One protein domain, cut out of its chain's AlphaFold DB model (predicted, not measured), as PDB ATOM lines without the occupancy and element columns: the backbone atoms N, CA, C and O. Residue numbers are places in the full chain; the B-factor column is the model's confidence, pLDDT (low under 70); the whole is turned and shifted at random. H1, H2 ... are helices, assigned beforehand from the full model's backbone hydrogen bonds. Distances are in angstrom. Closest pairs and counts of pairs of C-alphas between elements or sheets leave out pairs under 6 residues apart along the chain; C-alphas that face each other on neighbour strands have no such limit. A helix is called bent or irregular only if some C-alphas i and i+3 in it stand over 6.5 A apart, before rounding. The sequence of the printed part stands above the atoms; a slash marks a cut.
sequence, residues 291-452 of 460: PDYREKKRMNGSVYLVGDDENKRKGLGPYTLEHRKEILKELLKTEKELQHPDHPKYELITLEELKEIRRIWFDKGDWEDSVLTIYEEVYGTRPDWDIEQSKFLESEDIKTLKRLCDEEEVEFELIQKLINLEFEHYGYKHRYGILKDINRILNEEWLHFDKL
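AT A GLANCE: This is residues 291 to 452 of the 460 residues of the protein "DNA sulfur modification protein DndC" of Thermolongibacillus altinsuensis (UniProt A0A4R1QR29). Two groups of three helices are loosely joined end to end: H1, H2 and H3 lie roughly side by side in one group, and in the other H5 has H6 alongside it and H4 packed at a slant on its first residue, with the short H7 after them. Before H1, a long stretch with no named element, residues 291 to 320, folds back on itself, with residues 305 to 306 paired antiparallel to 313 to 314. The printed part has 162 residues with seven named helices, H1 to H7 in chain order, and no named strand, and its class is all helix. It is loose, with a radius of gyration of the C-alphas of 19.1 A, and spans 58 by 50 by 31 A.

IN THESE COORDINATES: Begin at C-alpha 291, at (-59.948, 25.910, -28.957). Go on to C-alpha 321 at (-49.856, 30.284, -20.958), where H1 begins; it runs through residues 321 to 337, 24.5 A from first to last C-alpha. Next come H2, residues 351 to 363, 18.4 A, and H3, residues 370 to 379, 14.1 A. Then read H4, residues 395 to 407, 18.5 A, and H5, residues 412 to 424, 18.6 A. H6 is residues 434 to 442, 12.2 A. H7, residues 445 to 452, 9.0 A, ends at C-alpha 452, at (-43.440, 18.165, -43.253); it is irregular, with C-alphas 447 and 450 7.8 A apart.

HOW THE PARTS SIT: Start at H3, which touches H1 at a shallow tilt of 25 degrees, the same way; their closest C-alphas, of Lys 329 and Ile 374, are 6.0 A apart. H2 and H3 form a helical hairpin at a tilt of 37 degrees, only just steep; H2 touches H3 with residues 354 to 358 alone, and the closest C-alphas, of Arg 358 and Val 371, are 5.8 A apart. At the end of H2, the C-alphas of Asp 363 and Asn 420 are 6.5 A apart, and H2 and H5 are close but not clearly touching. H5 and H6 form the other helical hairpin, at a shallow tilt of 12 degrees, with the closest C-alphas, of Leu 418 and Ile 438, 6.7 A apart. H5 touches H4 with residue 412 alone, at a steep tilt of 52 degrees; the closest C-alphas, of Cys 405 and Phe 412, are 5.7 A apart. H7 touches no helix; H6 and H7 meet only through their link, and H5 and H7 are only just apart, at 8.3 A. In H1 to H6 every O i to N i+4 pair is within hydrogen-bond range; in H7, 2 of 4 are.

THE WHOLE: The C-alphas farthest apart, of Asp 342 and Leu 452, are 59.1 A apart. The printed part has no cut. The links H1 to H2 and H3 to H4 are long, with 13 and 15 residues. The mean pLDDT of the printed part is 86.2; look for values under 70 at residue 310, residues 386 to 393 and residues 450 to 452.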
ATOM      1  N   PRO A 291     -61.179  26.213 -28.233       92.19
ATOM      2  CA  PRO A 291     -59.948  25.910 -28.957       92.19
ATOM      3  C   PRO A 291     -58.864  26.990 -28.882       92.19
ATOM      4  O   PRO A 291     -57.696  26.631 -29.054       92.19
ATOM      5  N   ASP A 292     -59.224  28.253 -28.645       94.50
ATOM      6  CA  ASP A 292     -58.296  29.396 -28.607       94.50
ATOM      7  C   ASP A 292     -57.460  29.404 -27.325       94.50
ATOM      8  O   ASP A 292     -56.319  29.857 -27.292       94.50
ATOM      9  N   TYR A 293     -57.995  28.802 -26.266       95.94
ATOM     10  CA  TYR A 293     -57.296  28.637 -24.998       95.94
ATOM     11  C   TYR A 293     -56.413  27.397 -24.962       95.94
ATOM     12  O   TYR A 293     -55.855  27.067 -23.916       95.94
ATOM     13  N   ARG A 294     -56.301  26.664 -26.072       94.44
ATOM     14  CA  ARG A 294     -55.666  25.347 -26.119       94.44
ATOM     15  C   ARG A 294     -54.515  25.344 -27.105       94.44
ATOM     16  O   ARG A 294     -54.680  25.648 -28.283       94.44
ATOM     17  N   GLU A 295     -53.369  24.882 -26.627       92.38
ATOM     18  CA  GLU A 295     -52.207  24.590 -27.458       92.38
ATOM     19  C   GLU A 295     -52.584  23.605 -28.570       92.38
ATOM     20  O   GLU A 295     -53.337  22.656 -28.344       92.38
ATOM     21  N   LYS A 296     -52.020  23.762 -29.770       91.06
ATOM     22  CA  LYS A 296     -52.225  22.815 -30.887       91.06
ATOM     23  C   LYS A 296     -51.189  21.678 -30.909       91.06
ATOM     24  O   LYS A 296     -51.016  20.997 -31.917       91.06
ATOM     25  N   LYS A 297     -50.492  21.480 -29.787       89.88
ATOM     26  CA  LYS A 297     -49.443  20.474 -29.562       89.88
ATOM     27  C   LYS A 297     -49.560  19.874 -28.168       89.88
ATOM     28  O   LYS A 297     -50.063  20.506 -27.245       89.88
ATOM     29  N   ARG A 298     -49.091  18.643 -27.980       89.31
ATOM     30  CA  ARG A 298     -48.999  18.021 -26.652       89.31
ATOM     31  C   ARG A 298     -47.838  18.622 -25.856       89.31
ATOM     32  O   ARG A 298     -46.926  19.218 -26.413       89.31
ATOM     33  N   MET A 299     -47.832  18.387 -24.543       85.69
ATOM     34  CA  MET A 299     -46.767  18.870 -23.648       85.69
ATOM     35  C   MET A 299     -45.361  18.381 -24.032       85.69
ATOM     36  O   MET A 299     -44.386  19.040 -23.702       85.69
ATOM     37  N   ASN A 300     -45.256  17.234 -24.706       84.00
ATOM     38  CA  ASN A 300     -43.996  16.672 -25.201       84.00
ATOM     39  C   ASN A 300     -43.621  17.158 -26.618       84.00
ATOM     40  O   ASN A 300     -42.770  16.543 -27.250       84.00
ATOM     41  N   GLY A 301     -44.319  18.162 -27.157       83.44
ATOM     42  CA  GLY A 301     -44.077  18.715 -28.492       83.44
ATOM     43  C   GLY A 301     -44.703  17.934 -29.654       83.44
ATOM     44  O   GLY A 301     -44.717  18.440 -30.774       83.44
ATOM     45  N   SER A 302     -45.258  16.740 -29.416       85.50
ATOM     46  CA  SER A 302     -45.932  15.972 -30.475       85.50
ATOM     47  C   SER A 302     -47.245  16.621 -30.918       85.50
ATOM     48  O   SER A 302     -47.998  17.167 -30.101       85.50
ATOM     49  N   VAL A 303     -47.552  16.516 -32.206       87.44
ATOM     50  CA  VAL A 303     -48.787  17.019 -32.810       87.44
ATOM     51  C   VAL A 303     -49.553  15.834 -33.372       87.44
ATOM     52  O   VAL A 303     -49.012  14.972 -34.052       87.44
ATOM     53  N   TYR A 304     -50.850  15.776 -33.093       85.50
ATOM     54  CA  TYR A 304     -51.715  14.741 -33.644       85.50
ATOM     55  C   TYR A 304     -52.883  15.385 -34.371       85.50
ATOM     56  O   TYR A 304     -53.321  16.474 -34.008       85.50
ATOM     57  N   LEU A 305     -53.377  14.705 -35.398       83.81
ATOM     58  CA  LEU A 305     -54.523  15.152 -36.176       83.81
ATOM     59  C   LEU A 305     -55.802  14.478 -35.676       83.81
ATOM     60  O   LEU A 305     -55.782  13.344 -35.193       83.81
ATOM     61  N   VAL A 306     -56.910  15.199 -35.780       83.31
ATOM     62  CA  VAL A 306     -58.260  14.748 -35.440       83.31
ATOM     63  C   VAL A 306     -59.178  15.110 -36.602       83.31
ATOM     64  O   VAL A 306     -59.076  16.217 -37.119       83.31
ATOM     65  N   GLY A 307     -60.086  14.212 -36.974       80.50
ATOM     66  CA  GLY A 307     -61.009  14.390 -38.097       80.50
ATOM     67  C   GLY A 307     -60.815  13.324 -39.172       80.50
ATOM     68  O   GLY A 307     -59.885  12.518 -39.086       80.50
ATOM     69  N   ASP A 308     -61.714  13.324 -40.149       77.12
ATOM     70  CA  ASP A 308     -61.689  12.395 -41.280       77.12
ATOM     71  C   ASP A 308     -60.689  12.865 -42.346       77.12
ATOM     72  O   ASP A 308     -60.130  13.960 -42.238       77.12
ATOM     73  N   ASP A 309     -60.445  12.047 -43.377       72.44
ATOM     74  CA  ASP A 309     -59.391  12.318 -44.364       72.44
ATOM     75  C   ASP A 309     -59.528  13.672 -45.076       72.44
ATOM     76  O   ASP A 309     -58.514  14.282 -45.410       72.44
ATOM     77  N   GLU A 310     -60.756  14.175 -45.204       69.44
ATOM     78  CA  GLU A 310     -61.085  15.454 -45.840       69.44
ATOM     79  C   GLU A 310     -61.086  16.657 -44.872       69.44
ATOM     80  O   GLU A 310     -61.025  17.794 -45.323       69.44
ATOM     81  N   ASN A 311     -61.133  16.443 -43.545       72.12
ATOM     82  CA  ASN A 311     -61.301  17.503 -42.533       72.12
ATOM     83  C   ASN A 311     -60.362  17.315 -41.325       72.12
ATOM     84  O   ASN A 311     -60.790  17.311 -40.164       72.12
ATOM     85  N   LYS A 312     -59.063  17.130 -41.583       79.94
ATOM     86  CA  LYS A 312     -58.056  16.986 -40.520       79.94
ATOM     87  C   LYS A 312     -57.756  18.333 -39.871       79.94
ATOM     88  O   LYS A 312     -57.370  19.284 -40.539       79.94
ATOM     89  N   ARG A 313     -57.835  18.380 -38.542       80.75
ATOM     90  CA  ARG A 313     -57.390  19.514 -37.714       80.75
ATOM     91  C   ARG A 313     -56.376  19.079 -36.665       80.75
ATOM     92  O   ARG A 313     -56.379  17.921 -36.238       80.75
ATOM     93  N   LYS A 314     -55.534  20.009 -36.204       83.12
ATOM     94  CA  LYS A 314     -54.623  19.760 -35.077       83.12
ATOM     95  C   LYS A 314     -55.442  19.466 -33.811       83.12
ATOM     96  O   LYS A 314     -56.425  20.139 -33.498       83.12
ATOM     97  N   GLY A 315     -55.058  18.420 -33.090       86.12
ATOM     98  CA  GLY A 315     -55.641  18.071 -31.803       86.12
ATOM     99  C   GLY A 315     -55.330  19.121 -30.736       86.12
ATOM    100  O   GLY A 315     -54.304  19.794 -30.785       86.12
ATOM    101  N   LEU A 316     -56.218  19.246 -29.747       91.00
ATOM    102  CA  LEU A 316     -56.077  20.228 -28.670       91.00
ATOM    103  C   LEU A 316     -55.252  19.662 -27.506       91.00
ATOM    104  O   LEU A 316     -55.660  18.708 -26.835       91.00
ATOM    105  N   GLY A 317     -54.113  20.291 -27.256       92.00
ATOM    106  CA  GLY A 317     -53.171  20.045 -26.172       92.00
ATOM    107  C   GLY A 317     -53.559  20.706 -24.844       92.00
ATOM    108  O   GLY A 317     -54.750  20.827 -24.560       92.00
ATOM    109  N   PRO A 318     -52.597  21.062 -23.975       94.62
ATOM    110  CA  PRO A 318     -52.867  21.762 -22.715       94.62
ATOM    111  C   PRO A 318     -53.420  23.184 -22.930       94.62
ATOM    112  O   PRO A 318     -53.508  23.656 -24.061       94.62
ATOM    113  N   TYR A 319     -53.808  23.863 -21.849       96.31
ATOM    114  CA  TYR A 319     -54.109  25.293 -21.879       96.31
ATOM    115  C   TYR A 319     -52.871  26.125 -22.228       96.31
ATOM    116  O   TYR A 319     -51.767  25.814 -21.763       96.31
ATOM    117  N   THR A 320     -53.074  27.192 -23.002       95.12
ATOM    118  CA  THR A 320     -52.034  28.182 -23.324       95.12
ATOM    119  C   THR A 320     -51.541  28.891 -22.064       95.12
ATOM    120  O   THR A 320     -52.201  28.874 -21.025       95.12
ATOM    121  N   LEU A 321     -50.345  29.492 -22.099       94.19
ATOM    122  CA  LEU A 321     -49.856  30.284 -20.958       94.19
ATOM    123  C   LEU A 321     -50.806  31.437 -20.606       94.19
ATOM    124  O   LEU A 321     -51.133  31.608 -19.437       94.19
ATOM    125  N   GLU A 322     -51.309  32.151 -21.608       95.06
ATOM    126  CA  GLU A 322     -52.197  33.297 -21.397       95.06
ATOM    127  C   GLU A 322     -53.513  32.903 -20.723       95.06
ATOM    128  O   GLU A 322     -53.910  33.521 -19.737       95.06
ATOM    129  N   HIS A 323     -54.141  31.800 -21.139       97.19
ATOM    130  CA  HIS A 323     -55.344  31.340 -20.447       97.19
ATOM    131  C   HIS A 323     -55.035  30.802 -19.040       97.19
ATOM    132  O   HIS A 323     -55.831  30.962 -18.119       97.19
ATOM    133  N   ARG A 324     -53.854  30.209 -18.811       97.88
ATOM    134  CA  ARG A 324     -53.423  29.814 -17.456       97.88
ATOM    135  C   ARG A 324     -53.271  31.030 -16.528       97.88
ATOM    136  O   ARG A 324     -53.676  30.940 -15.369       97.88
ATOM    137  N   LYS A 325     -52.751  32.158 -17.031       97.81
ATOM    138  CA  LYS A 325     -52.706  33.453 -16.320       97.81
ATOM    139  C   LYS A 325     -54.106  33.969 -15.993       97.81
ATOM    140  O   LYS A 325     -54.359  34.374 -14.862       97.81
ATOM    141  N   GLU A 326     -55.020  33.889 -16.956       98.19
ATOM    142  CA  GLU A 326     -56.422  34.272 -16.773       98.19
ATOM    143  C   GLU A 326     -57.107  33.441 -15.679       98.19
ATOM    144  O   GLU A 326     -57.686  34.008 -14.754       98.19
ATOM    145  N   ILE A 327     -56.958  32.109 -15.708       98.56
ATOM    146  CA  ILE A 327     -57.511  31.220 -14.674       98.56
ATOM    147  C   ILE A 327     -56.960  31.579 -13.289       98.56
ATOM    148  O   ILE A 327     -57.731  31.642 -12.331       98.56
ATOM    149  N   LEU A 328     -55.648  31.817 -13.163       98.69
ATOM    150  CA  LEU A 328     -55.041  32.211 -11.888       98.69
ATOM    151  C   LEU A 328     -55.629  33.528 -11.374       98.69
ATOM    152  O   LEU A 328     -55.999  33.625 -10.206       98.69
ATOM    153  N   LYS A 329     -55.755  34.528 -12.247       98.56
ATOM    154  CA  LYS A 329     -56.323  35.830 -11.896       98.56
ATOM    155  C   LYS A 329     -57.771  35.710 -11.423       98.56
ATOM    156  O   LYS A 329     -58.118  36.279 -10.390       98.56
ATOM    157  N   GLU A 330     -58.603  34.955 -12.137       98.50
ATOM    158  CA  GLU A 330     -59.995  34.712 -11.740       98.50
ATOM    159  C   GLU A 330     -60.098  33.908 -10.435       98.50
ATOM    160  O   GLU A 330     -60.970  34.187  -9.610       98.50
ATOM    161  N   LEU A 331     -59.180  32.968 -10.189       98.56
ATOM    162  CA  LEU A 331     -59.129  32.210  -8.937       98.56
ATOM    163  C   LEU A 331     -58.799  33.116  -7.746       98.56
ATOM    164  O   LEU A 331     -59.512  33.077  -6.747       98.56
ATOM    165  N   LEU A 332     -57.773  33.965  -7.857       98.12
ATOM    166  CA  LEU A 332     -57.388  34.888  -6.782       98.12
ATOM    167  C   LEU A 332     -58.465  35.953  -6.523       98.12
ATOM    168  O   LEU A 332     -58.713  36.315  -5.377       98.12
ATOM    169  N   LYS A 333     -59.157  36.438  -7.565       98.06
ATOM    170  CA  LYS A 333     -60.336  37.304  -7.380       98.06
ATOM    171  C   LYS A 333     -61.445  36.576  -6.623       98.06
ATOM    172  O   LYS A 333     -62.031  37.145  -5.710       98.06
ATOM    173  N   THR A 334     -61.702  35.318  -6.983       97.81
ATOM    174  CA  THR A 334     -62.705  34.478  -6.314       97.81
ATOM    175  C   THR A 334     -62.353  34.263  -4.843       97.81
ATOM    176  O   THR A 334     -63.225  34.402  -3.993       97.81
ATOM    177  N   GLU A 335     -61.084  33.987  -4.539       96.56
ATOM    178  CA  GLU A 335     -60.562  33.871  -3.172       96.56
ATOM    179  C   GLU A 335     -60.762  35.168  -2.378       96.56
ATOM    180  O   GLU A 335     -61.295  35.140  -1.273       96.56
ATOM    181  N   LYS A 336     -60.430  36.322  -2.970       94.88
ATOM    182  CA  LYS A 336     -60.596  37.643  -2.347       94.88
ATOM    183  C   LYS A 336     -62.060  38.018  -2.084       94.88
ATOM    184  O   LYS A 336     -62.346  38.722  -1.118       94.88
ATOM    185  N   GLU A 337     -62.977  37.604  -2.957       95.06
ATOM    186  CA  GLU A 337     -64.419  37.836  -2.800       95.06
ATOM    187  C   GLU A 337     -65.071  36.897  -1.777       95.06
ATOM    188  O   GLU A 337     -66.166  37.187  -1.289       95.06
ATOM    189  N   LEU A 338     -64.430  35.773  -1.454       94.19
ATOM    190  CA  LEU A 338     -65.005  34.735  -0.613       94.19
ATOM    191  C   LEU A 338     -65.085  35.180   0.854       94.19
ATOM    192  O   LEU A 338     -64.077  35.371   1.530       94.19
ATOM    193  N   GLN A 339     -66.304  35.278   1.382       91.56
ATOM    194  CA  GLN A 339     -66.560  35.655   2.774       91.56
ATOM    195  C   GLN A 339     -66.900  34.424   3.621       91.56
ATOM    196  O   GLN A 339     -68.040  34.235   4.038       91.56
ATOM    197  N   HIS A 340     -65.918  33.550   3.856       90.56
ATOM    198  CA  HIS A 340     -66.149  32.334   4.640       90.56
ATOM    199  C   HIS A 340     -66.479  32.676   6.112       90.56
ATOM    200  O   HIS A 340     -65.713  33.405   6.750       90.56
ATOM    201  N   PRO A 341     -67.551  32.105   6.702       88.88
ATOM    202  CA  PRO A 341     -68.056  32.493   8.024       88.88
ATOM    203  C   PRO A 341     -67.048  32.287   9.164       88.88
ATOM    204  O   PRO A 341     -66.906  33.147  10.027       88.88
ATOM    205  N   ASP A 342     -66.313  31.170   9.153       87.75
ATOM    206  CA  ASP A 342     -65.327  30.854  10.201       87.75
ATOM    207  C   ASP A 342     -63.889  31.304   9.875       87.75
ATOM    208  O   ASP A 342     -63.017  31.308  10.745       87.75
ATOM    209  N   HIS A 343     -63.614  31.662   8.616       87.12
ATOM    210  CA  HIS A 343     -62.259  31.857   8.098       87.12
ATOM    211  C   HIS A 343     -62.218  33.063   7.154       87.12
ATOM    212  O   HIS A 343     -62.211  32.890   5.941       87.12
ATOM    213  N   PRO A 344     -62.127  34.300   7.676       80.69
ATOM    214  CA  PRO A 344     -62.159  35.514   6.850       80.69
ATOM    215  C   PRO A 344     -61.071  35.608   5.764       80.69
ATOM    216  O   PRO A 344     -61.156  36.459   4.887       80.69
ATOM    217  N   LYS A 345     -60.029  34.772   5.844       83.81
ATOM    218  CA  LYS A 345     -58.971  34.607   4.838       83.81
ATOM    219  C   LYS A 345     -58.895  33.141   4.406       83.81
ATOM    220  O   LYS A 345     -57.918  32.461   4.701       83.81
ATOM    221  N   TYR A 346     -59.974  32.632   3.823       90.81
ATOM    222  CA  TYR A 346     -60.017  31.256   3.338       90.81
ATOM    223  C   TYR A 346     -59.217  31.143   2.038       90.81
ATOM    224  O   TYR A 346     -59.568  31.772   1.045       90.81
ATOM    225  N   GLU A 347     -58.147  30.353   2.056       93.56
ATOM    226  CA  GLU A 347     -57.273  30.143   0.899       93.56
ATOM    227  C   GLU A 347     -57.884  29.082  -0.034       93.56
ATOM    228  O   GLU A 347     -58.145  27.950   0.373       93.56
ATOM    229  N   LEU A 348     -58.115  29.446  -1.296       96.75
ATOM    230  CA  LEU A 348     -58.493  28.527  -2.374       96.75
ATOM    231  C   LEU A 348     -57.270  27.928  -3.064       96.75
ATOM    232  O   LEU A 348     -57.377  26.849  -3.654       96.75
ATOM    233  N   ILE A 349     -56.135  28.623  -3.007       97.31
ATOM    234  CA  ILE A 349     -54.843  28.159  -3.498       97.31
ATOM    235  C   ILE A 349     -53.758  28.463  -2.469       97.31
ATOM    236  O   ILE A 349     -53.649  29.572  -1.954       97.31
ATOM    237  N   THR A 350     -52.937  27.465  -2.163       95.75
ATOM    238  CA  THR A 350     -51.889  27.622  -1.151       95.75
ATOM    239  C   THR A 350     -50.657  28.339  -1.706       95.75
ATOM    240  O   THR A 350     -50.362  28.294  -2.904       95.75
ATOM    241  N   LEU A 351     -49.861  28.940  -0.816       94.31
ATOM    242  CA  LEU A 351     -48.570  29.534  -1.175       94.31
ATOM    243  C   LEU A 351     -47.631  28.535  -1.874       94.31
ATOM    244  O   LEU A 351     -46.948  28.885  -2.837       94.31
ATOM    245  N   GLU A 352     -47.596  27.289  -1.410       94.94
ATOM    246  CA  GLU A 352     -46.731  26.259  -1.991       94.94
ATOM    247  C   GLU A 352     -47.175  25.875  -3.412       94.94
ATOM    248  O   GLU A 352     -46.334  25.661  -4.285       94.94
ATOM    249  N   GLU A 353     -48.483  25.887  -3.694       97.50
ATOM    250  CA  GLU A 353     -48.988  25.740  -5.062       97.50
ATOM    251  C   GLU A 353     -48.607  26.930  -5.947       97.50
ATOM    252  O   GLU A 353     -48.193  26.720  -7.086       97.50
ATOM    253  N   LEU A 354     -48.689  28.164  -5.438       96.31
ATOM    254  CA  LEU A 354     -48.285  29.367  -6.179       96.31
ATOM    255  C   LEU A 354     -46.791  29.353  -6.523       96.31
ATOM    256  O   LEU A 354     -46.423  29.644  -7.663       96.31
ATOM    257  N   LYS A 355     -45.930  28.958  -5.576       93.19
ATOM    258  CA  LYS A 355     -44.486  28.793  -5.813       93.19
ATOM    259  C   LYS A 355     -44.200  27.722  -6.864       93.19
ATOM    260  O   LYS A 355     -43.398  27.959  -7.765       93.19
ATOM    261  N   GLU A 356     -44.870  26.572  -6.795       94.50
ATOM    262  CA  GLU A 356     -44.682  25.501  -7.781       94.50
ATOM    263  C   GLU A 356     -45.222  25.892  -9.167       94.50
ATOM    264  O   GLU A 356     -44.591  25.586 -10.178       94.50
ATOM    265  N   ILE A 357     -46.345  26.618  -9.249       96.12
ATOM    266  CA  ILE A 357     -46.856  27.180 -10.512       96.12
ATOM    267  C   ILE A 357     -45.839  28.152 -11.109       96.12
ATOM    268  O   ILE A 357     -45.506  28.023 -12.287       96.12
ATOM    269  N   ARG A 358     -45.319  29.079 -10.295       91.69
ATOM    270  CA  ARG A 358     -44.305  30.060 -10.698       91.69
ATOM    271  C   ARG A 358     -43.047  29.374 -11.232       91.69
ATOM    272  O   ARG A 358     -42.596  29.716 -12.321       91.69
ATOM    273  N   ARG A 359     -42.557  28.336 -10.544       89.12
ATOM    274  CA  ARG A 359     -41.440  27.494 -11.005       89.12
ATOM    275  C   ARG A 359     -41.734  26.842 -12.360       89.12
ATOM    276  O   ARG A 359     -40.951  26.973 -13.292       89.12
ATOM    277  N   ILE A 360     -42.890  26.183 -12.506       91.44
ATOM    278  CA  ILE A 360     -43.282  25.516 -13.762       91.44
ATOM    279  C   ILE A 360     -43.403  26.510 -14.924       91.44
ATOM    280  O   ILE A 360     -43.107  26.159 -16.066       91.44
ATOM    281  N   TRP A 361     -43.913  27.713 -14.674       91.69
ATOM    282  CA  TRP A 361     -44.052  28.737 -15.705       91.69
ATOM    283  C   TRP A 361     -42.696  29.295 -16.122       91.69
ATOM    284  O   TRP A 361     -42.446  29.390 -17.324       91.69
ATOM    285  N   PHE A 362     -41.800  29.548 -15.169       84.75
ATOM    286  CA  PHE A 362     -40.423  29.949 -15.448       84.75
ATOM    287  C   PHE A 362     -39.686  28.905 -16.307       84.75
ATOM    288  O   PHE A 362     -39.164  29.240 -17.373       84.75
ATOM    289  N   ASP A 363     -39.770  27.619 -15.935       79.88
ATOM    290  CA  ASP A 363     -39.214  26.488 -16.704       79.88
ATOM    291  C   ASP A 363     -39.787  26.411 -18.140       79.88
ATOM    292  O   ASP A 363     -39.176  25.840 -19.047       79.88
ATOM    293  N   LYS A 364     -40.971  26.992 -18.367       79.75
ATOM    294  CA  LYS A 364     -41.656  27.057 -19.667       79.75
ATOM    295  C   LYS A 364     -41.501  28.396 -20.394       79.75
ATOM    296  O   LYS A 364     -42.150  28.575 -21.422       79.75
ATOM    297  N   GLY A 365     -40.667  29.306 -19.893       76.81
ATOM    298  CA  GLY A 365     -40.358  30.572 -20.557       76.81
ATOM    299  C   GLY A 365     -41.145  31.791 -20.063       76.81
ATOM    300  O   GLY A 365     -41.062  32.853 -20.675       76.81
ATOM    301  N   ASP A 366     -41.887  31.702 -18.958       82.56
ATOM    302  CA  ASP A 366     -42.461  32.888 -18.299       82.56
ATOM    303  C   ASP A 366     -41.403  33.602 -17.442       82.56
ATOM    304  O   ASP A 366     -41.463  33.630 -16.214       82.56
ATOM    305  N   TRP A 367     -40.383  34.154 -18.092       79.44
ATOM    306  CA  TRP A 367     -39.284  34.835 -17.405       79.44
ATOM    307  C   TRP A 367     -39.673  36.222 -16.857       79.44
ATOM    308  O   TRP A 367     -38.929  36.802 -16.072       79.44
ATOM    309  N   GLU A 368     -40.847  36.740 -17.231       78.19
ATOM    310  CA  GLU A 368     -41.430  37.973 -16.678       78.19
ATOM    311  C   GLU A 368     -42.074  37.773 -15.299       78.19
ATOM    312  O   GLU A 368     -42.467  38.747 -14.658       78.19
ATOM    313  N   ASP A 369     -42.140  36.524 -14.825       84.19
ATOM    314  CA  ASP A 369     -42.634  36.174 -13.498       84.19
ATOM    315  C   ASP A 369     -44.084  36.626 -13.257       84.19
ATOM    316  O   ASP A 369     -44.421  37.371 -12.327       84.19
ATOM    317  N   SER A 370     -44.969  36.166 -14.142       90.81
ATOM    318  CA  SER A 370     -46.346  36.645 -14.214       90.81
ATOM    319  C   SER A 370     -47.156  36.335 -12.955       90.81
ATOM    320  O   SER A 370     -48.121  37.038 -12.666       90.81
ATOM    321  N   VAL A 371     -46.777  35.317 -12.173       93.50
ATOM    322  CA  VAL A 371     -47.471  34.962 -10.924       93.50
ATOM    323  C   VAL A 371     -47.431  36.115  -9.918       93.50
ATOM    324  O   VAL A 371     -48.465  36.442  -9.336       93.50
ATOM    325  N   LEU A 372     -46.269  36.759  -9.735       90.88
ATOM    326  CA  LEU A 372     -46.145  37.890  -8.809       90.88
ATOM    327  C   LEU A 372     -46.965  39.090  -9.281       90.88
ATOM    328  O   LEU A 372     -47.658  39.707  -8.475       90.88
ATOM    329  N   THR A 373     -46.911  39.388 -10.580       91.62
ATOM    330  CA  THR A 373     -47.667  40.490 -11.188       91.62
ATOM    331  C   THR A 373     -49.172  40.279 -11.029       91.62
ATOM    332  O   THR A 373     -49.871  41.175 -10.570       91.62
ATOM    333  N   ILE A 374     -49.678  39.075 -11.316       96.38
ATOM    334  CA  ILE A 374     -51.102  38.743 -11.156       96.38
ATOM    335  C   ILE A 374     -51.530  38.861  -9.688       96.38
ATOM    336  O   ILE A 374     -52.608  39.382  -9.401       96.38
ATOM    337  N   TYR A 375     -50.697  38.403  -8.750       95.69
ATOM    338  CA  TYR A 375     -50.993  38.532  -7.325       95.69
ATOM    339  C   TYR A 375     -51.045  40.004  -6.889       95.69
ATOM    340  O   TYR A 375     -51.997  40.412  -6.222       95.69
ATOM    341  N   GLU A 376     -50.068  40.814  -7.310       94.75
ATOM    342  CA  GLU A 376     -50.006  42.255  -7.044       94.75
ATOM    343  C   GLU A 376     -51.221  42.993  -7.630       94.75
ATOM    344  O   GLU A 376     -51.822  43.818  -6.946       94.75
ATOM    345  N   GLU A 377     -51.662  42.646  -8.841       96.25
ATOM    346  CA  GLU A 377     -52.868  43.214  -9.458       96.25
ATOM    347  C   GLU A 377     -54.149  42.918  -8.664       96.25
ATOM    348  O   GLU A 377     -55.053  43.755  -8.603       96.25
ATOM    349  N   VAL A 378     -54.261  41.725  -8.073       96.56
ATOM    350  CA  VAL A 378     -55.469  41.309  -7.345       96.56
ATOM    351  C   VAL A 378     -55.462  41.823  -5.906       96.56
ATOM    352  O   VAL A 378     -56.481  42.334  -5.427       96.56
ATOM    353  N   TYR A 379     -54.336  41.710  -5.203       94.50
ATOM    354  CA  TYR A 379     -54.234  42.023  -3.775       94.50
ATOM    355  C   TYR A 379     -53.664  43.412  -3.476       94.50
ATOM    356  O   TYR A 379     -53.847  43.908  -2.366       94.50
ATOM    357  N   GLY A 380     -53.031  44.069  -4.449       93.75
ATOM    358  CA  GLY A 380     -52.367  45.364  -4.271       93.75
ATOM    359  C   GLY A 380     -51.052  45.279  -3.493       93.75
ATOM    360  O   GLY A 380     -50.474  46.309  -3.155       93.75
ATOM    361  N   THR A 381     -50.587  44.070  -3.177       90.31
ATOM    362  CA  THR A 381     -49.330  43.819  -2.472       90.31
ATOM    363  C   THR A 381     -48.481  42.855  -3.281       90.31
ATOM    364  O   THR A 381     -48.945  41.791  -3.685       90.31
ATOM    365  N   ARG A 382     -47.217  43.220  -3.509       85.75
ATOM    366  CA  ARG A 382     -46.255  42.329  -4.150       85.75
ATOM    367  C   ARG A 382     -45.640  41.412  -3.094       85.75
ATOM    368  O   ARG A 382     -45.004  41.920  -2.168       85.75
ATOM    369  N   PRO A 383     -45.826  40.091  -3.191       82.94
ATOM    370  CA  PRO A 383     -45.248  39.188  -2.221       82.94
ATOM    371  C   PRO A 383     -43.746  39.016  -2.460       82.94
ATOM    372  O   PRO A 383     -43.291  38.954  -3.603       82.94
ATOM    373  N   ASP A 384     -42.994  38.888  -1.368       81.69
ATOM    374  CA  ASP A 384     -41.570  38.555  -1.394       81.69
ATOM    375  C   ASP A 384     -41.403  37.038  -1.262       81.69
ATOM    376  O   ASP A 384     -41.204  36.486  -0.178       81.69
ATOM    377  N   TRP A 385     -41.650  36.329  -2.363       81.75
ATOM    378  CA  TRP A 385     -41.461  34.883  -2.427       81.75
ATOM    379  C   TRP A 385     -40.115  34.594  -3.075       81.75
ATOM    380  O   TRP A 385     -39.965  34.748  -4.290       81.75
ATOM    381  N   ASP A 386     -39.151  34.127  -2.295       67.88
ATOM    382  CA  ASP A 386     -37.908  33.609  -2.854       67.88
ATOM    383  C   ASP A 386     -38.178  32.318  -3.640       67.88
ATOM    384  O   ASP A 386     -38.888  31.417  -3.181       67.88
ATOM    385  N   ILE A 387     -37.594  32.220  -4.833       63.84
ATOM    386  CA  ILE A 387     -37.397  30.948  -5.533       63.84
ATOM    387  C   ILE A 387     -35.892  30.810  -5.722       63.84
ATOM    388  O   ILE A 387     -35.228  31.764  -6.119       63.84
ATOM    389  N   GLU A 388     -35.352  29.622  -5.446       57.00
ATOM    390  CA  GLU A 388     -33.915  29.320  -5.553       57.00
ATOM    391  C   GLU A 388     -33.334  29.575  -6.961       57.00
ATOM    392  O   GLU A 388     -32.120  29.660  -7.133       57.00
ATOM    393  N   GLN A 389     -34.188  29.727  -7.976       56.91
ATOM    394  CA  GLN A 389     -33.802  30.070  -9.337       56.91
ATOM    395  C   GLN A 389     -33.743  31.595  -9.493       56.91
ATOM    396  O   GLN A 389     -34.748  32.283  -9.671       56.91
ATOM    397  N   SER A 390     -32.521  32.116  -9.398       51.72
ATOM    398  CA  SER A 390     -32.170  33.518  -9.614       51.72
ATOM    399  C   SER A 390     -32.619  34.019 -10.990       51.72
ATOM    400  O   SER A 390     -32.374  33.350 -11.995       51.72
ATOM    401  N   LYS A 391     -33.192  35.230 -11.039       56.56
ATOM    402  CA  LYS A 391     -33.485  35.986 -12.269       56.56
ATOM    403  C   LYS A 391     -32.274  35.962 -13.213       56.56
ATOM    404  O   LYS A 391     -31.252  36.567 -12.907       56.56
ATOM    405  N   PHE A 392     -32.388  35.229 -14.321       61.16
ATOM    406  CA  PHE A 392     -31.306  35.051 -15.298       61.16
ATOM    407  C   PHE A 392     -31.267  36.172 -16.346       61.16
ATOM    408  O   PHE A 392     -30.190  36.541 -16.801       61.16
ATOM    409  N   LEU A 393     -32.429  36.720 -16.707       69.88
ATOM    410  CA  LEU A 393     -32.583  37.779 -17.704       69.88
ATOM    411  C   LEU A 393     -33.479  38.879 -17.143       69.88
ATOM    412  O   LEU A 393     -34.476  38.594 -16.472       69.88
ATOM    413  N   GLU A 394     -33.132  40.131 -17.423       73.12
ATOM    414  CA  GLU A 394     -34.012  41.258 -17.145       73.12
ATOM    415  C   GLU A 394     -35.113  41.349 -18.210       73.12
ATOM    416  O   GLU A 394     -34.984  40.831 -19.319       73.12
ATOM    417  N   SER A 395     -36.211  42.048 -17.907       73.94
ATOM    418  CA  SER A 395     -37.319  42.222 -18.858       73.94
ATOM    419  C   SER A 395     -36.875  42.813 -20.203       73.94
ATOM    420  O   SER A 395     -37.481  42.520 -21.232       73.94
ATOM    421  N   GLU A 396     -35.817  43.626 -20.215       80.06
ATOM    422  CA  GLU A 396     -35.263  44.201 -21.443       80.06
ATOM    423  C   GLU A 396     -34.498  43.169 -22.288       80.06
ATOM    424  O   GLU A 396     -34.611  43.167 -23.519       80.06
ATOM    425  N   ASP A 397     -33.801  42.226 -21.646       84.81
ATOM    426  CA  ASP A 397     -33.120  41.126 -22.334       84.81
ATOM    427  C   ASP A 397     -34.133  40.195 -23.009       84.81
ATOM    428  O   ASP A 397     -33.938  39.781 -24.151       84.81
ATOM    429  N   ILE A 398     -35.252  39.909 -22.334       82.38
ATOM    430  CA  ILE A 398     -36.334  39.061 -22.860       82.38
ATOM    431  C   ILE A 398     -36.945  39.693 -24.115       82.38
ATOM    432  O   ILE A 398     -37.114  39.018 -25.132       82.38
ATOM    433  N   LYS A 399     -37.246  40.998 -24.067       85.12
ATOM    434  CA  LYS A 399     -37.764  41.747 -25.223       85.12
ATOM    435  C   LYS A 399     -36.772  41.754 -26.376       85.12
ATOM    436  O   LYS A 399     -37.167  41.557 -27.524       85.12
ATOM    437  N   THR A 400     -35.491  41.956 -26.071       89.19
ATOM    438  CA  THR A 400     -34.422  41.929 -27.070       89.19
ATOM    439  C   THR A 400     -34.319  40.556 -27.720       89.19
ATOM    440  O   THR A 400     -34.291  40.469 -28.945       89.19
ATOM    441  N   LEU A 401     -34.329  39.482 -26.926       88.81
ATOM    442  CA  LEU A 401     -34.270  38.115 -27.432       88.81
ATOM    443  C   LEU A 401     -35.477  37.789 -28.310       88.81
ATOM    444  O   LEU A 401     -35.307  37.204 -29.376       88.81
ATOM    445  N   LYS A 402     -36.681  38.200 -27.896       87.56
ATOM    446  CA  LYS A 402     -37.899  38.017 -28.688       87.56
ATOM    447  C   LYS A 402     -37.811  38.743 -30.030       87.56
ATOM    448  O   LYS A 402     -38.036  38.119 -31.056       87.56
ATOM    449  N   ARG A 403     -37.381  40.011 -30.031       91.38
ATOM    450  CA  ARG A 403     -37.160  40.784 -31.263       91.38
ATOM    451  C   ARG A 403     -36.159  40.096 -32.198       91.38
ATOM    452  O   ARG A 403     -36.411  40.026 -33.391       91.38
ATOM    453  N   LEU A 404     -35.051  39.577 -31.666       93.56
ATOM    454  CA  LEU A 404     -34.054  38.851 -32.462       93.56
ATOM    455  C   LEU A 404     -34.610  37.539 -33.031       93.56
ATOM    456  O   LEU A 404     -34.318  37.196 -34.169       93.56
ATOM    457  N   CYS A 405     -35.420  36.813 -32.258       91.44
ATOM    458  CA  CYS A 405     -36.094  35.606 -32.740       91.44
ATOM    459  C   CYS A 405     -37.059  35.930 -33.891       91.44
ATOM    460  O   CYS A 405     -37.059  35.221 -34.894       91.44
ATOM    461  N   ASP A 406     -37.816  37.025 -33.772       89.94
ATOM    462  CA  ASP A 406     -38.720  37.502 -34.822       89.94
ATOM    463  C   ASP A 406     -37.946  37.937 -36.088       89.94
ATOM    464  O   ASP A 406     -38.375  37.637 -37.200       89.94
ATOM    465  N   GLU A 407     -36.797  38.609 -35.934       92.81
ATOM    466  CA  GLU A 407     -35.923  39.041 -37.043       92.81
ATOM    467  C   GLU A 407     -35.289  37.866 -37.802       92.81
ATOM    468  O   GLU A 407     -35.166  37.920 -39.025       92.81
ATOM    469  N   GLU A 408     -34.910  36.804 -37.089       92.38
ATOM    470  CA  GLU A 408     -34.241  35.621 -37.650       92.38
ATOM    471  C   GLU A 408     -35.220  34.490 -38.027       92.38
ATOM    472  O   GLU A 408     -34.792  33.394 -38.393       92.38
ATOM    473  N   GLU A 409     -36.533  34.729 -37.928       87.56
ATOM    474  CA  GLU A 409     -37.596  33.738 -38.174       87.56
ATOM    475  C   GLU A 409     -37.424  32.440 -37.351       87.56
ATOM    476  O   GLU A 409     -37.691  31.325 -37.817       87.56
ATOM    477  N   VAL A 410     -36.967  32.574 -36.102       88.62
ATOM    478  CA  VAL A 410     -36.792  31.464 -35.158       88.62
ATOM    479  C   VAL A 410     -37.886  31.499 -34.099       88.62
ATOM    480  O   VAL A 410     -38.149  32.520 -33.476       88.62
ATOM    481  N   GLU A 411     -38.491  30.344 -33.832       87.12
ATOM    482  CA  GLU A 411     -39.505  30.213 -32.786       87.12
ATOM    483  C   GLU A 411     -38.941  30.568 -31.403       87.12
ATOM    484  O   GLU A 411     -38.050  29.890 -30.884       87.12
ATOM    485  N   PHE A 412     -39.506  31.591 -30.761       87.50
ATOM    486  CA  PHE A 412     -39.051  32.044 -29.445       87.50
ATOM    487  C   PHE A 412     -39.098  30.917 -28.399       87.50
ATOM    488  O   PHE A 412     -38.120  30.699 -27.686       87.50
ATOM    489  N   GLU A 413     -40.175  30.117 -28.366       86.62
ATOM    490  CA  GLU A 413     -40.311  28.991 -27.424       86.62
ATOM    491  C   GLU A 413     -39.181  27.954 -27.577       86.62
ATOM    492  O   GLU A 413     -38.755  27.350 -26.590       86.62
ATOM    493  N   LEU A 414     -38.658  27.750 -28.793       88.69
ATOM    494  CA  LEU A 414     -37.517  26.858 -29.012       88.69
ATOM    495  C   LEU A 414     -36.273  27.384 -28.292       88.69
ATOM    496  O   LEU A 414     -35.620  26.638 -27.560       88.69
ATOM    497  N   ILE A 415     -35.963  28.667 -28.472       89.75
ATOM    498  CA  ILE A 415     -34.810  29.305 -27.832       89.75
ATOM    499  C   ILE A 415     -34.955  29.282 -26.310       89.75
ATOM    500  O   ILE A 415     -33.999  28.945 -25.613       89.75
ATOM    501  N   GLN A 416     -36.159  29.531 -25.789       86.25
ATOM    502  CA  GLN A 416     -36.432  29.436 -24.354       86.25
ATOM    503  C   GLN A 416     -36.148  28.036 -23.804       86.25
ATOM    504  O   GLN A 416     -35.457  27.899 -22.794       86.25
ATOM    505  N   LYS A 417     -36.608  26.982 -24.492       86.69
ATOM    506  CA  LYS A 417     -36.333  25.590 -24.094       86.69
ATOM    507  C   LYS A 417     -34.841  25.266 -24.096       86.69
ATOM    508  O   LYS A 417     -34.377  24.565 -23.200       86.69
ATOM    509  N   LEU A 418     -34.094  25.757 -25.084       89.19
ATOM    510  CA  LEU A 418     -32.651  25.521 -25.182       89.19
ATOM    511  C   LEU A 418     -31.870  26.258 -24.087       89.19
ATOM    512  O   LEU A 418     -30.975  25.665 -23.486       89.19
ATOM    513  N   ILE A 419     -32.230  27.509 -23.789       87.19
ATOM    514  CA  ILE A 419     -31.622  28.289 -22.700       87.19
ATOM    515  C   ILE A 419     -31.913  27.634 -21.346       87.19
ATOM    516  O   ILE A 419     -30.991  27.432 -20.556       87.19
ATOM    517  N   ASN A 420     -33.165  27.237 -21.098       83.12
ATOM    518  CA  ASN A 420     -33.542  26.565 -19.855       83.12
ATOM    519  C   ASN A 420     -32.804  25.224 -19.691       83.12
ATOM    520  O   ASN A 420     -32.311  24.931 -18.604       83.12
ATOM    521  N   LEU A 421     -32.642  24.440 -20.766       85.31
ATOM    522  CA  LEU A 421     -31.865  23.196 -20.727       85.31
ATOM    523  C   LEU A 421     -30.385  23.444 -20.389       85.31
ATOM    524  O   LEU A 421     -29.799  22.703 -19.599       85.31
ATOM    525  N   GLU A 422     -29.762  24.473 -20.968       83.69
ATOM    526  CA  GLU A 422     -28.378  24.832 -20.627       83.69
ATOM    527  C   GLU A 422     -28.261  25.253 -19.155       83.69
ATOM    528  O   GLU A 422     -27.296  24.879 -18.483       83.69
ATOM    529  N   PHE A 423     -29.266  25.961 -18.632       78.19
ATOM    530  CA  PHE A 423     -29.319  26.369 -17.231       78.19
ATOM    531  C   PHE A 423     -29.430  25.179 -16.269       78.19
ATOM    532  O   PHE A 423     -28.687  25.118 -15.291       78.19
ATOM    533  N   GLU A 424     -30.278  24.189 -16.564       77.25
ATOM    534  CA  GLU A 424     -30.386  22.961 -15.758       77.25
ATOM    535  C   GLU A 424     -29.048  22.212 -15.641       77.25
ATOM    536  O   GLU A 424     -28.793  21.529 -14.649       77.25
ATOM    537  N   HIS A 425     -28.171  22.355 -16.638       78.06
ATOM    538  CA  HIS A 425     -26.840  21.754 -16.665       78.06
ATOM    539  C   HIS A 425     -25.710  22.709 -16.244       78.06
ATOM    540  O   HIS A 425     -24.534  22.310 -16.234       78.06
ATOM    541  N   TYR A 426     -26.027  23.947 -15.864       75.81
ATOM    542  CA  TYR A 426     -25.046  24.929 -15.423       75.81
ATOM    543  C   TYR A 426     -24.378  24.485 -14.110       75.81
ATOM    544  O   TYR A 426     -25.022  23.996 -13.186       75.81
ATOM    545  N   GLY A 427     -23.049  24.596 -14.028       73.31
ATOM    546  CA  GLY A 427     -22.269  24.179 -12.852       73.31
ATOM    547  C   GLY A 427     -21.991  22.670 -12.721       73.31
ATOM    548  O   GLY A 427     -21.140  22.280 -11.918       73.31
ATOM    549  N   TYR A 428     -22.613  21.807 -13.532       77.75
ATOM    550  CA  TYR A 428     -22.307  20.372 -13.532       77.75
ATOM    551  C   TYR A 428     -21.001  20.064 -14.279       77.75
ATOM    552  O   TYR A 428     -20.832  20.416 -15.447       77.75
ATOM    553  N   LYS A 429     -20.089  19.319 -13.634       76.25
ATOM    554  CA  LYS A 429     -18.821  18.862 -14.247       76.25
ATOM    555  C   LYS A 429     -19.025  17.904 -15.429       76.25
ATOM    556  O   LYS A 429     -18.198  17.869 -16.334       76.25
ATOM    557  N   HIS A 430     -20.109  17.129 -15.420       74.94
ATOM    558  CA  HIS A 430     -20.459  16.188 -16.482       74.94
ATOM    559  C   HIS A 430     -21.907  16.411 -16.918       74.94
ATOM    560  O   HIS A 430     -22.838  16.130 -16.168       74.94
ATOM    561  N   ARG A 431     -22.095  16.890 -18.151       81.69
ATOM    562  CA  ARG A 431     -23.407  17.182 -18.752       81.69
ATOM    563  C   ARG A 431     -23.955  15.966 -19.500       81.69
ATOM    564  O   ARG A 431     -24.137  15.985 -20.717       81.69
ATOM    565  N   TYR A 432     -24.110  14.850 -18.793       79.06
ATOM    566  CA  TYR A 432     -24.574  13.613 -19.417       79.06
ATOM    567  C   TYR A 432     -26.001  13.785 -19.957       79.06
ATOM    568  O   TYR A 432     -26.883  14.224 -19.230       79.06
ATOM    569  N   GLY A 433     -26.229  13.426 -21.222       82.06
ATOM    570  CA  GLY A 433     -27.556  13.477 -21.846       82.06
ATOM    571  C   GLY A 433     -27.937  14.803 -22.513       82.06
ATOM    572  O   GLY A 433     -28.827  14.779 -23.354       82.06
ATOM    573  N   ILE A 434     -27.214  15.909 -22.280       86.25
ATOM    574  CA  ILE A 434     -27.601  17.235 -22.805       86.25
ATOM    575  C   ILE A 434     -27.765  17.257 -24.331       86.25
ATOM    576  O   ILE A 434     -28.755  17.766 -24.840       86.25
ATOM    577  N   LEU A 435     -26.856  16.626 -25.087       86.56
ATOM    578  CA  LEU A 435     -26.960  16.553 -26.551       86.56
ATOM    579  C   LEU A 435     -28.193  15.762 -27.006       86.56
ATOM    580  O   LEU A 435     -28.786  16.078 -28.035       86.56
ATOM    581  N   LYS A 436     -28.594  14.742 -26.239       88.50
ATOM    582  CA  LYS A 436     -29.810  13.973 -26.510       88.50
ATOM    583  C   LYS A 436     -31.050  14.835 -26.272       88.50
ATOM    584  O   LYS A 436     -31.983  14.752 -27.064       88.50
ATOM    585  N   ASP A 437     -31.050  15.661 -25.229       87.50
ATOM    586  CA  ASP A 437     -32.158  16.568 -24.923       87.50
ATOM    587  C   ASP A 437     -32.240  17.759 -25.880       87.50
ATOM    588  O   ASP A 437     -33.331  18.054 -26.362       87.50
ATOM    589  N   ILE A 438     -31.108  18.355 -26.266       90.56
ATOM    590  CA  ILE A 438     -31.045  19.354 -27.346       90.56
ATOM    591  C   ILE A 438     -31.625  18.754 -28.626       90.56
ATOM    592  O   ILE A 438     -32.515  19.338 -29.242       90.56
ATOM    593  N   ASN A 439     -31.174  17.554 -29.007       89.62
ATOM    594  CA  ASN A 439     -31.676  16.884 -30.200       89.62
ATOM    595  C   ASN A 439     -33.180  16.587 -30.095       89.62
ATOM    596  O   ASN A 439     -33.908  16.746 -31.068       89.62
ATOM    597  N   ARG A 440     -33.674  16.194 -28.916       89.31
ATOM    598  CA  ARG A 440     -35.107  15.987 -28.677       89.31
ATOM    599  C   ARG A 440     -35.905  17.279 -28.867       89.31
ATOM    600  O   ARG A 440     -36.930  17.227 -29.535       89.31
ATOM    601  N   ILE A 441     -35.440  18.398 -28.308       88.62
ATOM    602  CA  ILE A 441     -36.097  19.712 -28.412       88.62
ATOM    603  C   ILE A 441     -36.128  20.183 -29.872       88.62
ATOM    604  O   ILE A 441     -37.183  20.562 -30.374       88.62
ATOM    605  N   LEU A 442     -34.997  20.098 -30.580       89.50
ATOM    606  CA  LEU A 442     -34.889  20.504 -31.986       89.50
ATOM    607  C   LEU A 442     -35.754  19.656 -32.930       89.50
ATOM    608  O   LEU A 442     -36.109  20.126 -34.006       89.50
ATOM    609  N   ASN A 443     -36.096  18.423 -32.545       87.62
ATOM    610  CA  ASN A 443     -36.938  17.512 -33.328       87.62
ATOM    611  C   ASN A 443     -38.386  17.430 -32.818       87.62
ATOM    612  O   ASN A 443     -39.110  16.502 -33.184       87.62
ATOM    613  N   GLU A 444     -38.836  18.360 -31.973       86.44
ATOM    614  CA  GLU A 444     -40.247  18.404 -31.597       86.44
ATOM    615  C   GLU A 444     -41.126  18.657 -32.835       86.44
ATOM    616  O   GLU A 444     -40.883  19.571 -33.620       86.44
ATOM    617  N   GLU A 445     -42.166  17.837 -33.012       83.38
ATOM    618  CA  GLU A 445     -42.942  17.795 -34.259       83.38
ATOM    619  C   GLU A 445     -43.581  19.137 -34.617       83.38
ATOM    620  O   GLU A 445     -43.677  19.459 -35.797       83.38
ATOM    621  N   TRP A 446     -43.999  19.933 -33.629       83.62
ATOM    622  CA  TRP A 446     -44.645  21.227 -33.870       83.62
ATOM    623  C   TRP A 446     -43.755  22.234 -34.612       83.62
ATOM    624  O   TRP A 446     -44.298  23.037 -35.362       83.62
ATOM    625  N   LEU A 447     -42.425  22.155 -34.469       81.75
ATOM    626  CA  LEU A 447     -41.469  23.018 -35.183       81.75
ATOM    627  C   LEU A 447     -41.443  22.730 -36.686       81.75
ATOM    628  O   LEU A 447     -41.173  23.601 -37.511       81.75
ATOM    629  N   HIS A 448     -41.699  21.472 -37.037       80.94
ATOM    630  CA  HIS A 448     -41.558  20.962 -38.399       80.94
ATOM    631  C   HIS A 448     -42.902  20.668 -39.049       80.94
ATOM    632  O   HIS A 448     -42.946  20.337 -40.232       80.94
ATOM    633  N   PHE A 449     -43.997  20.763 -38.293       70.00
ATOM    634  CA  PHE A 449     -45.296  20.239 -38.691       70.00
ATOM    635  C   PHE A 449     -45.764  20.812 -40.029       70.00
ATOM    636  O   PHE A 449     -46.149  20.059 -40.925       70.00
ATOM    637  N   ASP A 450     -45.653  22.129 -40.192       67.44
ATOM    638  CA  ASP A 450     -46.099  22.820 -41.401       67.44
ATOM    639  C   ASP A 450     -45.130  22.579 -42.582       67.44
ATOM    640  O   ASP A 450     -45.555  22.512 -43.735       67.44
ATOM    641  N   LYS A 451     -43.838  22.330 -42.304       62.66
ATOM    642  CA  LYS A 451     -42.810  21.987 -43.310       62.66
ATOM    643  C   LYS A 451     -42.908  20.533 -43.799       62.66
ATOM    644  O   LYS A 451     -42.559  20.253 -44.941       62.66
ATOM    645  N   LEU A 452     -43.382  19.606 -42.960       55.53
ATOM    646  CA  LEU A 452     -43.440  18.165 -43.253       55.53
ATOM    647  C   LEU A 452     -44.738  17.711 -43.937       55.53
ATOM    648  O   LEU A 452     -44.747  16.655 -44.570       55.53
TER     649      LEU A 452